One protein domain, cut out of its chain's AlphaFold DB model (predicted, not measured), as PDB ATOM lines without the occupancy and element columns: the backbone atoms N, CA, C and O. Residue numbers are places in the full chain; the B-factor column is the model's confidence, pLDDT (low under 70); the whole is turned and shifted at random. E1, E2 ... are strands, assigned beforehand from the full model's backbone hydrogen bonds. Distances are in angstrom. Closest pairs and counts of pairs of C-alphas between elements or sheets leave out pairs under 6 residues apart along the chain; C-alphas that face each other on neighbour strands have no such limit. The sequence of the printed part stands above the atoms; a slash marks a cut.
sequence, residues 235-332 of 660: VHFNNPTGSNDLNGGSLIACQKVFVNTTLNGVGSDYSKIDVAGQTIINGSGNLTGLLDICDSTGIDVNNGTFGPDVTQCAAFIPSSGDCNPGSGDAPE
ATOM      1  N   VAL A 235     335.687 560.914 384.450       98.50
ATOM      2  CA  VAL A 235     335.833 561.017 385.904       98.50
ATOM      3  C   VAL A 235     334.859 560.062 386.588       98.50
ATOM      4  O   VAL A 235     333.653 560.092 386.345       98.50
ATOM      5  N   HIS A 236     335.372 559.213 387.475       98.38
ATOM      6  CA  HIS A 236     334.568 558.326 388.310       98.38
ATOM      7  C   HIS A 236     334.738 558.695 389.780       98.38
ATOM      8  O   HIS A 236     335.736 558.315 390.388       98.38
ATOM      9  N   PHE A 237     333.745 559.362 390.366       98.31
ATOM     10  CA  PHE A 237     333.674 559.558 391.811       98.31
ATOM     11  C   PHE A 237     333.039 558.328 392.458       98.31
ATOM     12  O   PHE A 237     331.870 558.023 392.218       98.31
ATOM     13  N   ASN A 238     333.818 557.596 393.248       95.56
ATOM     14  CA  ASN A 238     333.444 556.308 393.827       95.56
ATOM     15  C   ASN A 238     334.133 556.063 395.187       95.56
ATOM     16  O   ASN A 238     334.633 554.975 395.464       95.56
ATOM     17  N   ASN A 239     334.161 557.089 396.039       91.88
ATOM     18  CA  ASN A 239     334.623 557.000 397.426       91.88
ATOM     19  C   ASN A 239     333.428 557.049 398.401       91.88
ATOM     20  O   ASN A 239     333.066 558.140 398.836       91.88
ATOM     21  N   PRO A 240     332.766 555.925 398.727       83.38
ATOM     22  CA  PRO A 240     331.526 555.933 399.512       83.38
ATOM     23  C   PRO A 240     331.715 556.250 401.006       83.38
ATOM     24  O   PRO A 240     330.727 556.484 401.696       83.38
ATOM     25  N   THR A 241     332.946 556.193 401.524       79.88
ATOM     26  CA  THR A 241     333.233 556.321 402.967       79.88
ATOM     27  C   THR A 241     334.149 557.483 403.328       79.88
ATOM     28  O   THR A 241     334.289 557.771 404.514       79.88
ATOM     29  N   GLY A 242     334.786 558.113 402.346       80.94
ATOM     30  CA  GLY A 242     335.704 559.224 402.556       80.94
ATOM     31  C   GLY A 242     335.198 560.543 401.972       80.94
ATOM     32  O   GLY A 242     334.022 560.666 401.622       80.94
ATOM     33  N   SER A 243     336.084 561.537 401.908       88.75
ATOM     34  CA  SER A 243     335.733 562.909 401.531       88.75
ATOM     35  C   SER A 243     336.020 563.218 400.062       88.75
ATOM     36  O   SER A 243     337.032 562.784 399.509       88.75
ATOM     37  N   ASN A 244     335.135 563.995 399.437       94.69
ATOM     38  CA  ASN A 244     335.358 564.616 398.130       94.69
ATOM     39  C   ASN A 244     335.008 566.097 398.256       94.69
ATOM     40  O   ASN A 244     333.887 566.507 397.939       94.69
ATOM     41  N   ASP A 245     335.963 566.874 398.753       95.94
ATOM     42  CA  ASP A 245     335.784 568.288 399.053       95.94
ATOM     43  C   ASP A 245     336.331 569.138 397.902       95.94
ATOM     44  O   ASP A 245     337.520 569.126 397.579       95.94
ATOM     45  N   LEU A 246     335.429 569.868 397.249       96.75
ATOM     46  CA  LEU A 246     335.714 570.781 396.150       96.75
ATOM     47  C   LEU A 246     335.591 572.207 396.685       96.75
ATOM     48  O   LEU A 246     334.489 572.705 396.933       96.75
ATOM     49  N   ASN A 247     336.731 572.858 396.885       93.25
ATOM     50  CA  ASN A 247     336.809 574.165 397.519       93.25
ATOM     51  C   ASN A 247     336.449 575.287 396.539       93.25
ATOM     52  O   ASN A 247     336.716 575.181 395.340       93.25
ATOM     53  N   GLY A 248     335.860 576.367 397.051       90.44
ATOM     54  CA  GLY A 248     335.425 577.509 396.242       90.44
ATOM     55  C   GLY A 248     336.502 578.045 395.291       90.44
ATOM     56  O   GLY A 248     337.665 578.203 395.669       90.44
ATOM     57  N   GLY A 249     336.107 578.306 394.042       85.00
ATOM     58  CA  GLY A 249     336.994 578.727 392.954       85.00
ATOM     59  C   GLY A 249     337.745 577.594 392.246       85.00
ATOM     60  O   GLY A 249     338.458 577.868 391.284       85.00
ATOM     61  N   SER A 250     337.594 576.338 392.680       92.88
ATOM     62  CA  SER A 250     338.190 575.185 391.994       92.88
ATOM     63  C   SER A 250     337.362 574.722 390.793       92.88
ATOM     64  O   SER A 250     336.133 574.829 390.789       92.88
ATOM     65  N   LEU A 251     338.044 574.165 389.789       92.62
ATOM     66  CA  LEU A 251     337.431 573.653 388.560       92.62
ATOM     67  C   LEU A 251     337.858 572.209 388.289       92.62
ATOM     68  O   LEU A 251     339.042 571.873 388.378       92.62
ATOM     69  N   ILE A 252     336.892 571.373 387.924       96.56
ATOM     70  CA  ILE A 252     337.106 570.069 387.295       96.56
ATOM     71  C   ILE A 252     336.472 570.127 385.906       96.56
ATOM     72  O   ILE A 252     335.252 570.158 385.812       96.56
ATOM     73  N   ALA A 253     337.273 570.126 384.845       92.62
ATOM     74  CA  ALA A 253     336.794 570.040 383.467       92.62
ATOM     75  C   ALA A 253     336.923 568.599 382.962       92.62
ATOM     76  O   ALA A 253     337.985 567.988 383.111       92.62
ATOM     77  N   CYS A 254     335.861 568.030 382.388       92.38
ATOM     78  CA  CYS A 254     335.898 566.658 381.881       92.38
ATOM     79  C   CYS A 254     334.954 566.379 380.706       92.38
ATOM     80  O   CYS A 254     333.992 567.101 380.467       92.38
ATOM     81  N   GLN A 255     335.204 565.286 379.976       86.38
ATOM     82  CA  GLN A 255     334.284 564.820 378.926       86.38
ATOM     83  C   GLN A 255     333.062 564.101 379.503       86.38
ATOM     84  O   GLN A 255     331.958 564.200 378.976       86.38
ATOM     85  N   LYS A 256     333.255 563.332 380.575       94.12
ATOM     86  CA  LYS A 256     332.188 562.536 381.178       94.12
ATOM     87  C   LYS A 256     332.399 562.367 382.669       94.12
ATOM     88  O   LYS A 256     333.518 562.083 383.092       94.12
ATOM     89  N   VAL A 257     331.319 562.425 383.443       98.12
ATOM     90  CA  VAL A 257     331.359 562.206 384.891       98.12
ATOM     91  C   VAL A 257     330.349 561.156 385.356       98.12
ATOM     92  O   VAL A 257     329.189 561.136 384.945       98.12
ATOM     93  N   PHE A 258     330.806 560.275 386.249       98.44
ATOM     94  CA  PHE A 258     329.970 559.383 387.048       98.44
ATOM     95  C   PHE A 258     330.072 559.755 388.525       98.44
ATOM     96  O   PHE A 258     331.140 559.614 389.127       98.44
ATOM     97  N   VAL A 259     328.953 560.151 389.126       98.19
ATOM     98  CA  VAL A 259     328.870 560.488 390.551       98.19
ATOM     99  C   VAL A 259     328.203 559.341 391.313       98.19
ATOM    100  O   VAL A 259     326.985 559.169 391.265       98.19
ATOM    101  N   ASN A 260     329.011 558.530 392.006       97.06
ATOM    102  CA  ASN A 260     328.561 557.376 392.806       97.06
ATOM    103  C   ASN A 260     328.724 557.586 394.316       97.06
ATOM    104  O   ASN A 260     328.642 556.628 395.083       97.06
ATOM    105  N   THR A 261     329.007 558.811 394.742       97.25
ATOM    106  CA  THR A 261     329.230 559.157 396.145       97.25
ATOM    107  C   THR A 261     328.850 560.614 396.410       97.25
ATOM    108  O   THR A 261     328.441 561.337 395.500       97.25
ATOM    109  N   THR A 262     328.987 561.044 397.657       97.00
ATOM    110  CA  THR A 262     328.810 562.431 398.062       97.00
ATOM    111  C   THR A 262     329.962 563.307 397.563       97.00
ATOM    112  O   THR A 262     331.132 562.955 397.739       97.00
ATOM    113  N   LEU A 263     329.616 564.453 396.971       98.12
ATOM    114  CA  LEU A 263     330.524 565.544 396.610       98.12
ATOM    115  C   LEU A 263     330.140 566.794 397.407       98.12
ATOM    116  O   LEU A 263     328.954 567.132 397.487       98.12
ATOM    117  N   ASN A 264     331.128 567.485 397.971       96.50
ATOM    118  CA  ASN A 264     330.903 568.641 398.833       96.50
ATOM    119  C   ASN A 264     331.524 569.900 398.217       96.50
ATOM    120  O   ASN A 264     332.738 569.980 398.054       96.50
ATOM    121  N   GLY A 265     330.705 570.905 397.919       96.31
ATOM    122  CA  GLY A 265     331.157 572.266 397.643       96.31
ATOM    123  C   GLY A 265     331.466 572.993 398.949       96.31
ATOM    124  O   GLY A 265     330.547 573.374 399.679       96.31
ATOM    125  N   VAL A 266     332.748 573.159 399.271       91.19
ATOM    126  CA  VAL A 266     333.213 573.686 400.563       91.19
ATOM    127  C   VAL A 266     333.753 575.111 400.405       91.19
ATOM    128  O   VAL A 266     334.474 575.419 399.461       91.19
ATOM    129  N   GLY A 267     333.449 575.992 401.360       87.44
ATOM    130  CA  GLY A 267     333.988 577.356 401.408       87.44
ATOM    131  C   GLY A 267     332.919 578.442 401.280       87.44
ATOM    132  O   GLY A 267     331.771 578.237 401.667       87.44
ATOM    133  N   SER A 268     333.328 579.623 400.808       84.81
ATOM    134  CA  SER A 268     332.474 580.814 400.645       84.81
ATOM    135  C   SER A 268     332.024 581.080 399.210       84.81
ATOM    136  O   SER A 268     331.209 581.972 398.993       84.81
ATOM    137  N   ASP A 269     332.567 580.336 398.253       87.19
ATOM    138  CA  ASP A 269     332.398 580.532 396.817       87.19
ATOM    139  C   ASP A 269     332.077 579.186 396.161       87.19
ATOM    140  O   ASP A 269     332.399 578.135 396.722       87.19
ATOM    141  N   TYR A 270     331.465 579.214 394.977       90.75
ATOM    142  CA  TYR A 270     331.169 577.996 394.224       90.75
ATOM    143  C   TYR A 270     332.448 577.314 393.729       90.75
ATOM    144  O   TYR A 270     333.372 577.976 393.252       90.75
ATOM    145  N   SER A 271     332.498 575.986 393.824       95.06
ATOM    146  CA  SER A 271     333.355 575.131 392.996       95.06
ATOM    147  C   SER A 271     332.570 574.624 391.788       95.06
ATOM    148  O   SER A 271     331.340 574.593 391.832       95.06
ATOM    149  N   LYS A 272     333.252 574.240 390.702       94.19
ATOM    150  CA  LYS A 272     332.586 573.813 389.463       94.19
ATOM    151  C   LYS A 272     333.106 572.487 388.928       94.19
ATOM    152  O   LYS A 272     334.314 572.264 388.844       94.19
ATOM    153  N   ILE A 273     332.175 571.639 388.502       96.69
ATOM    154  CA  ILE A 273     332.428 570.501 387.616       96.69
ATOM    155  C   ILE A 273     331.831 570.855 386.255       96.69
ATOM    156  O   ILE A 273     330.615 570.964 386.137       96.69
ATOM    157  N   ASP A 274     332.680 571.056 385.257       91.75
ATOM    158  CA  ASP A 274     332.304 571.413 383.892       91.75
ATOM    159  C   ASP A 274     332.425 570.188 382.979       91.75
ATOM    160  O   ASP A 274     333.477 569.539 382.914       91.75
ATOM    161  N   VAL A 275     331.324 569.823 382.328       90.81
ATOM    162  CA  VAL A 275     331.163 568.555 381.616       90.81
ATOM    163  C   VAL A 275     330.815 568.831 380.159       90.81
ATOM    164  O   VAL A 275     329.745 569.342 379.843       90.81
ATOM    165  N   ALA A 276     331.718 568.451 379.256       78.81
ATOM    166  CA  ALA A 276     331.558 568.680 377.819       78.81
ATOM    167  C   ALA A 276     330.667 567.639 377.115       78.81
ATOM    168  O   ALA A 276     330.255 567.859 375.978       78.81
ATOM    169  N   GLY A 277     330.437 566.481 377.743       84.56
ATOM    170  CA  GLY A 277     329.794 565.333 377.106       84.56
ATOM    171  C   GLY A 277     328.621 564.754 377.885       84.56
ATOM    172  O   GLY A 277     327.494 564.889 377.435       84.56
ATOM    173  N   GLN A 278     328.880 564.008 378.965       92.06
ATOM    174  CA  GLN A 278     327.816 563.284 379.681       92.06
ATOM    175  C   GLN A 278     327.928 563.333 381.202       92.06
ATOM    176  O   GLN A 278     328.991 563.052 381.771       92.06
ATOM    177  N   THR A 279     326.786 563.510 381.860       97.12
ATOM    178  CA  THR A 279     326.652 563.545 383.317       97.12
ATOM    179  C   THR A 279     325.725 562.444 383.827       97.12
ATOM    180  O   THR A 279     324.521 562.429 383.573       97.12
ATOM    181  N   ILE A 280     326.284 561.518 384.614       98.31
ATOM    182  CA  ILE A 280     325.537 560.416 385.235       98.31
ATOM    183  C   ILE A 280     325.675 560.488 386.757       98.31
ATOM    184  O   ILE A 280     326.730 560.188 387.321       98.31
ATOM    185  N   ILE A 281     324.579 560.817 387.435       97.94
ATOM    186  CA  ILE A 281     324.469 560.824 388.896       97.94
ATOM    187  C   ILE A 281     323.682 559.581 389.322       97.94
ATOM    188  O   ILE A 281     322.495 559.434 389.024       97.94
ATOM    189  N   ASN A 282     324.350 558.654 390.007       96.88
ATOM    190  CA  ASN A 282     323.745 557.400 390.458       96.88
ATOM    191  C   ASN A 282     323.051 557.557 391.820       96.88
ATOM    192  O   ASN A 282     323.148 558.598 392.456       96.88
ATOM    193  N   GLY A 283     322.357 556.512 392.291       96.81
ATOM    194  CA  GLY A 283     321.555 556.564 393.528       96.81
ATOM    195  C   GLY A 283     322.319 556.944 394.803       96.81
ATOM    196  O   GLY A 283     321.724 557.442 395.752       96.81
ATOM    197  N   SER A 284     323.634 556.727 394.817       95.06
ATOM    198  CA  SER A 284     324.529 557.131 395.911       95.06
ATOM    199  C   SER A 284     325.177 558.505 395.690       95.06
ATOM    200  O   SER A 284     325.938 558.961 396.539       95.06
ATOM    201  N   GLY A 285     324.928 559.142 394.544       97.00
ATOM    202  CA  GLY A 285     325.442 560.460 394.203       97.00
ATOM    203  C   GLY A 285     324.684 561.550 394.951       97.00
ATOM    204  O   GLY A 285     323.505 561.766 394.692       97.00
ATOM    205  N   ASN A 286     325.352 562.241 395.872       96.56
ATOM    206  CA  ASN A 286     324.751 563.337 396.637       96.56
ATOM    207  C   ASN A 286     325.621 564.581 396.491       96.56
ATOM    208  O   ASN A 286     326.733 564.623 397.008       96.56
ATOM    209  N   LEU A 287     325.136 565.588 395.780       98.00
ATOM    210  CA  LEU A 287     325.860 566.843 395.618       98.00
ATOM    211  C   LEU A 287     325.397 567.798 396.714       98.00
ATOM    212  O   LEU A 287     324.193 567.956 396.921       98.00
ATOM    213  N   THR A 288     326.325 568.420 397.434       97.38
ATOM    214  CA  THR A 288     326.008 569.302 398.565       97.38
ATOM    215  C   THR A 288     326.882 570.554 398.575       97.38
ATOM    216  O   THR A 288     327.924 570.586 397.925       97.38
ATOM    217  N   GLY A 289     326.471 571.574 399.334       96.06
ATOM    218  CA  GLY A 289     327.230 572.816 399.498       96.06
ATOM    219  C   GLY A 289     327.242 573.707 398.253       96.06
ATOM    220  O   GLY A 289     326.396 573.563 397.371       96.06
ATOM    221  N   LEU A 290     328.202 574.635 398.202       94.69
ATOM    222  CA  LEU A 290     328.392 575.573 397.087       94.69
ATOM    223  C   LEU A 290     329.122 574.873 395.937       94.69
ATOM    224  O   LEU A 290     330.312 575.083 395.702       94.69
ATOM    225  N   LEU A 291     328.406 573.978 395.265       96.81
ATOM    226  CA  LEU A 291     328.881 573.220 394.116       96.81
ATOM    227  C   LEU A 291     328.015 573.564 392.904       96.81
ATOM    228  O   LEU A 291     326.792 573.555 392.995       96.81
ATOM    229  N   ASP A 292     328.649 573.841 391.776       95.62
ATOM    230  CA  ASP A 292     328.008 573.945 390.472       95.62
ATOM    231  C   ASP A 292     328.395 572.727 389.636       95.62
ATOM    232  O   ASP A 292     329.575 572.390 389.509       95.62
ATOM    233  N   ILE A 293     327.405 572.045 389.072       95.25
ATOM    234  CA  ILE A 293     327.642 571.018 388.058       95.25
ATOM    235  C   ILE A 293     327.072 571.509 386.738       95.25
ATOM    236  O   ILE A 293     325.868 571.733 386.625       95.25
ATOM    237  N   CYS A 294     327.935 571.708 385.749       88.19
ATOM    238  CA  CYS A 294     327.528 572.220 384.459       88.19
ATOM    239  C   CYS A 294     327.670 571.171 383.369       88.19
ATOM    240  O   CYS A 294     328.765 570.719 383.054       88.19
ATOM    241  N   ASP A 295     326.527 570.828 382.796       86.62
ATOM    242  CA  ASP A 295     326.383 570.092 381.555       86.62
ATOM    243  C   ASP A 295     325.449 570.930 380.685       86.62
ATOM    244  O   ASP A 295     324.261 571.064 380.997       86.62
ATOM    245  N   SER A 296     325.987 571.560 379.642       72.81
ATOM    246  CA  SER A 296     325.224 572.501 378.810       72.81
ATOM    247  C   SER A 296     324.078 571.826 378.053       72.81
ATOM    248  O   SER A 296     323.118 572.490 377.660       72.81
ATOM    249  N   THR A 297     324.145 570.502 377.886       74.12
ATOM    250  CA  THR A 297     323.093 569.690 377.264       74.12
ATOM    251  C   THR A 297     322.089 569.132 378.275       74.12
ATOM    252  O   THR A 297     321.047 568.596 377.888       74.12
ATOM    253  N   GLY A 298     322.351 569.344 379.567       80.62
ATOM    254  CA  GLY A 298     321.563 568.847 380.684       80.62
ATOM    255  C   GLY A 298     322.033 567.478 381.177       80.62
ATOM    256  O   GLY A 298     322.660 566.705 380.468       80.62
ATOM    257  N   ILE A 299     321.696 567.155 382.426       90.94
ATOM    258  CA  ILE A 299     322.137 565.915 383.080       90.94
ATOM    259  C   ILE A 299     321.430 564.694 382.469       90.94
ATOM    260  O   ILE A 299     320.215 564.550 382.630       90.94
ATOM    261  N   ASP A 300     322.189 563.783 381.842       96.25
ATOM    262  CA  ASP A 300     321.649 562.603 381.145       96.25
ATOM    263  C   ASP A 300     320.857 561.668 382.070       96.25
ATOM    264  O   ASP A 300     319.800 561.142 381.710       96.25
ATOM    265  N   VAL A 301     321.406 561.397 383.258       96.56
ATOM    266  CA  VAL A 301     320.811 560.495 384.250       96.56
ATOM    267  C   VAL A 301     321.018 561.071 385.638       96.56
ATOM    268  O   VAL A 301     322.152 561.266 386.071       96.56
ATOM    269  N   ASN A 302     319.924 561.247 386.377       96.50
ATOM    270  CA  ASN A 302     319.983 561.612 387.784       96.50
ATOM    271  C   ASN A 302     319.085 560.717 388.645       96.50
ATOM    272  O   ASN A 302     317.867 560.871 388.670       96.50
ATOM    273  N   ASN A 303     319.717 559.807 389.382       97.69
ATOM    274  CA  ASN A 303     319.094 559.010 390.438       97.69
ATOM    275  C   ASN A 303     319.524 559.464 391.844       97.69
ATOM    276  O   ASN A 303     319.135 558.828 392.823       97.69
ATOM    277  N   GLY A 304     320.360 560.500 391.939       96.69
ATOM    278  CA  GLY A 304     320.937 561.004 393.180       96.69
ATOM    279  C   GLY A 304     320.165 562.174 393.782       96.69
ATOM    280  O   GLY A 304     318.976 562.364 393.519       96.69
ATOM    281  N   THR A 305     320.847 562.972 394.608       97.31
ATOM    282  CA  THR A 305     320.259 564.150 395.262       97.31
ATOM    283  C   THR A 305     321.096 565.415 395.092       97.31
ATOM    284  O   THR A 305     322.322 565.367 394.982       97.31
ATOM    285  N   PHE A 306     320.398 566.553 395.099       97.19
ATOM    286  CA  PHE A 306     320.970 567.894 395.121       97.19
ATOM    287  C   PHE A 306     320.640 568.571 396.448       97.19
ATOM    288  O   PHE A 306     319.474 568.639 396.847       97.19
ATOM    289  N   GLY A 307     321.666 569.076 397.125       96.12
ATOM    290  CA  GLY A 307     321.518 569.994 398.244       96.12
ATOM    291  C   GLY A 307     320.908 571.333 397.802       96.12
ATOM    292  O   GLY A 307     320.910 571.648 396.613       96.12
ATOM    293  N   PRO A 308     320.395 572.135 398.750       94.56
ATOM    294  CA  PRO A 308     319.651 573.360 398.444       94.56
ATOM    295  C   PRO A 308     320.481 574.445 397.747       94.56
ATOM    296  O   PRO A 308     319.910 575.251 397.021       94.56
ATOM    297  N   ASP A 309     321.797 574.452 397.963       96.00
ATOM    298  CA  ASP A 309     322.706 575.470 397.427       96.00
ATOM    299  C   ASP A 309     323.442 575.013 396.156       96.00
ATOM    300  O   ASP A 309     324.192 575.794 395.570       96.00
ATOM    301  N   VAL A 310     323.225 573.765 395.721       95.12
ATOM    302  CA  VAL A 310     323.849 573.232 394.507       95.12
ATOM    303  C   VAL A 310     323.187 573.847 393.284       95.12
ATOM    304  O   VAL A 310     321.961 573.828 393.156       95.12
ATOM    305  N   THR A 311     324.000 574.351 392.364       90.44
ATOM    306  CA  THR A 311     323.537 574.970 391.121       90.44
ATOM    307  C   THR A 311     323.886 574.124 389.904       90.44
ATOM    308  O   THR A 311     324.678 573.181 389.972       90.44
ATOM    309  N   GLN A 312     323.242 574.442 388.781       91.19
ATOM    310  CA  GLN A 312     323.526 573.829 387.490       91.19
ATOM    311  C   GLN A 312     323.835 574.924 386.476       91.19
ATOM    312  O   GLN A 312     322.967 575.756 386.206       91.19
ATOM    313  N   CYS A 313     325.059 574.925 385.944       81.62
ATOM    314  CA  CYS A 313     325.558 575.920 384.989       81.62
ATOM    315  C   CYS A 313     325.343 577.389 385.403       81.62
ATOM    316  O   CYS A 313     325.201 578.252 384.540       81.62
ATOM    317  N   ALA A 314     325.306 577.696 386.701       81.56
ATOM    318  CA  ALA A 314     325.096 579.062 387.183       81.56
ATOM    319  C   ALA A 314     326.405 579.734 387.604       81.56
ATOM    320  O   ALA A 314     326.562 580.942 387.436       81.56
ATOM    321  N   ALA A 315     327.345 578.965 388.159       79.88
ATOM    322  CA  ALA A 315     328.630 579.509 388.568       79.88
ATOM    323  C   ALA A 315     329.569 579.680 387.366       79.88
ATOM    324  O   ALA A 315     329.738 578.778 386.531       79.88
ATOM    325  N   PHE A 316     330.247 580.826 387.324       78.62
ATOM    326  CA  PHE A 316     331.361 581.050 386.419       78.62
ATOM    327  C   PHE A 316     332.693 580.864 387.151       78.62
ATOM    328  O   PHE A 316     332.967 581.476 388.185       78.62
ATOM    329  N   ILE A 317     333.520 579.990 386.585       79.81
ATOM    330  CA  ILE A 317     334.901 579.753 386.989       79.81
ATOM    331  C   ILE A 317     335.698 579.692 385.682       79.81
ATOM    332  O   ILE A 317     335.375 578.848 384.839       79.81
ATOM    333  N   PRO A 318     336.677 580.585 385.456       66.75
ATOM    334  CA  PRO A 318     337.367 580.676 384.179       66.75
ATOM    335  C   PRO A 318     338.186 579.411 383.909       66.75
ATOM    336  O   PRO A 318     338.932 578.934 384.761       66.75
ATOM    337  N   SER A 319     338.125 578.896 382.684       64.75
ATOM    338  CA  SER A 319     338.956 577.781 382.215       64.75
ATOM    339  C   SER A 319     340.367 578.243 381.807       64.75
ATOM    340  O   SER A 319     340.928 577.784 380.816       64.75
ATOM    341  N   SER A 320     340.972 579.167 382.567       60.19
ATOM    342  CA  SER A 320     342.242 579.825 382.208       60.19
ATOM    343  C   SER A 320     343.479 578.920 382.292       60.19
ATOM    344  O   SER A 320     344.573 579.342 381.914       60.19
ATOM    345  N   GLY A 321     343.341 577.689 382.796       58.53
ATOM    346  CA  GLY A 321     344.472 576.785 383.021       58.53
ATOM    347  C   GLY A 321     345.382 577.199 384.185       58.53
ATOM    348  O   GLY A 321     346.454 576.617 384.358       58.53
ATOM    349  N   ASP A 322     344.985 578.196 384.981       68.06
ATOM    350  CA  ASP A 322     345.726 578.640 386.161       68.06
ATOM    351  C   ASP A 322     345.648 577.620 387.310       68.06
ATOM    352  O   ASP A 322     344.719 576.819 387.398       68.06
ATOM    353  N   CYS A 323     346.611 577.681 388.242       74.88
ATOM    354  CA  CYS A 323     346.634 576.815 389.430       74.88
ATOM    355  C   CYS A 323     345.299 576.801 390.182       74.88
ATOM    356  O   CYS A 323     344.863 575.748 390.617       74.88
ATOM    357  N   ASN A 324     344.706 577.977 390.384       76.25
ATOM    358  CA  ASN A 324     343.402 578.158 391.003       76.25
ATOM    359  C   ASN A 324     342.659 579.192 390.146       76.25
ATOM    360  O   ASN A 324     343.060 580.362 390.165       76.25
ATOM    361  N   PRO A 325     341.656 578.765 389.364       71.69
ATOM    362  CA  PRO A 325     340.960 579.652 388.441       71.69
ATOM    363  C   PRO A 325     340.130 580.724 389.165       71.69
ATOM    364  O   PRO A 325     339.950 581.819 388.635       71.69
ATOM    365  N   GLY A 326     339.720 580.470 390.413       77.81
ATOM    366  CA  GLY A 326     338.970 581.413 391.239       77.81
ATOM    367  C   GLY A 326     337.507 581.555 390.815       77.81
ATOM    368  O   GLY A 326     337.111 581.170 389.720       77.81
ATOM    369  N   SER A 327     336.675 582.109 391.695       69.44
ATOM    370  CA  SER A 327     335.313 582.515 391.340       69.44
ATOM    371  C   SER A 327     335.328 583.875 390.632       69.44
ATOM    372  O   SER A 327     336.167 584.736 390.919       69.44
ATOM    373  N   GLY A 328     334.394 584.083 389.707       63.75
ATOM    374  CA  GLY A 328     334.214 585.363 389.032       63.75
ATOM    375  C   GLY A 328     332.832 585.492 388.411       63.75
ATOM    376  O   GLY A 328     332.058 584.538 388.393       63.75
ATOM    377  N   ASP A 329     332.545 586.677 387.890       54.31
ATOM    378  CA  ASP A 329     331.447 586.863 386.950       54.31
ATOM    379  C   ASP A 329     331.921 586.387 385.573       54.31
ATOM    380  O   ASP A 329     333.100 586.557 385.234       54.31
ATOM    381  N   ALA A 330     331.022 585.778 384.796       51.25
ATOM    382  CA  ALA A 330     331.308 585.515 383.392       51.25
ATOM    383  C   ALA A 330     331.745 586.828 382.720       51.25
ATOM    384  O   ALA A 330     331.252 587.895 383.112       51.25
ATOM    385  N   PRO A 331     332.661 586.787 381.733       50.62
ATOM    386  CA  PRO A 331     332.774 587.884 380.788       50.62
ATOM    387  C   PRO A 331     331.353 588.279 380.376       50.62
ATOM    388  O   PRO A 331     330.525 587.394 380.158       50.62
ATOM    389  N   GLU A 332     331.041 589.572 380.299       46.81
ATOM    390  CA  GLU A 332     329.900 589.958 379.469       46.81
ATOM    391  C   GLU A 332     330.217 589.385 378.084       46.81
ATOM    392  O   GLU A 332     331.193 589.794 377.447       46.81
TER     393      GLU A 332
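What this domain is: This is residues 235 to 332 of the 660 residues of an uncharacterized protein of Salibacter halophilus (UniProt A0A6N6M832). The chain is wound in stacked turns, a short three-sided solenoid: E3 and E5, sharply bent, make two sides, and the sheet E2, E4, E6 makes the third. A tail without named elements leaves the coil at one side and ends far from it. The 98 printed residues hold seven named strands, E1 to E7 in order, no named helix, and only 41 residues in named elements; the class is all strand. Two parallel sheets, E1 E3 E5 E7 and E2 E4 E6, form a sandwich, two sheets face to face, 8.7 A apart centre to centre where they face. The whole is compact, radius of gyration of the C-alphas 12.4 A, spanning 36 by 27 by 24 A.

How they stand to each other: The larger sheet, strongly twisted, holds E1 (residues 235 to 237), E3 (251 to 259), E5 (271 to 281) and E7 (291 to 295). E3 bends by 109 degrees at residue 255 and E5 by 121 degrees at residue 277. N 235 and O 256 are 2.8 A apart, N 274 and O 252 2.8 A, N 292 and O 271 2.8 A, within hydrogen-bond range. The other sheet holds E2 (244 to 247), E4 (262 to 266) and E6 (286 to 289); N 246 and O 264 are 2.8 A apart, N 265 and O 288 2.8 A. Between the sheets, the closest C-alphas of E4 and E7, Gly 265 and Leu 291, are 4.3 A apart. Residues 301 to 302 pair parallel with 280 to 281 of E5, and 305 to 306 with 286 to 287 of E6.

Where its parts are: E1 begins at C-alpha 235 (335.833, 561.017, 385.904). E5 measures 17.3 A, E3 15.8 A, E7 13.2 A and E4 12.3 A. E7 ends at C-alpha 295 (326.383, 570.092, 381.555).

The domain as a whole: The printed part has no cut and no long link between strands; residues 296 to 332 have no named element. The farthest C-alphas, Thr 241 and Glu 332, are 41.2 A apart. Residues 318 to 322 and 327 to 332 are under pLDDT 70.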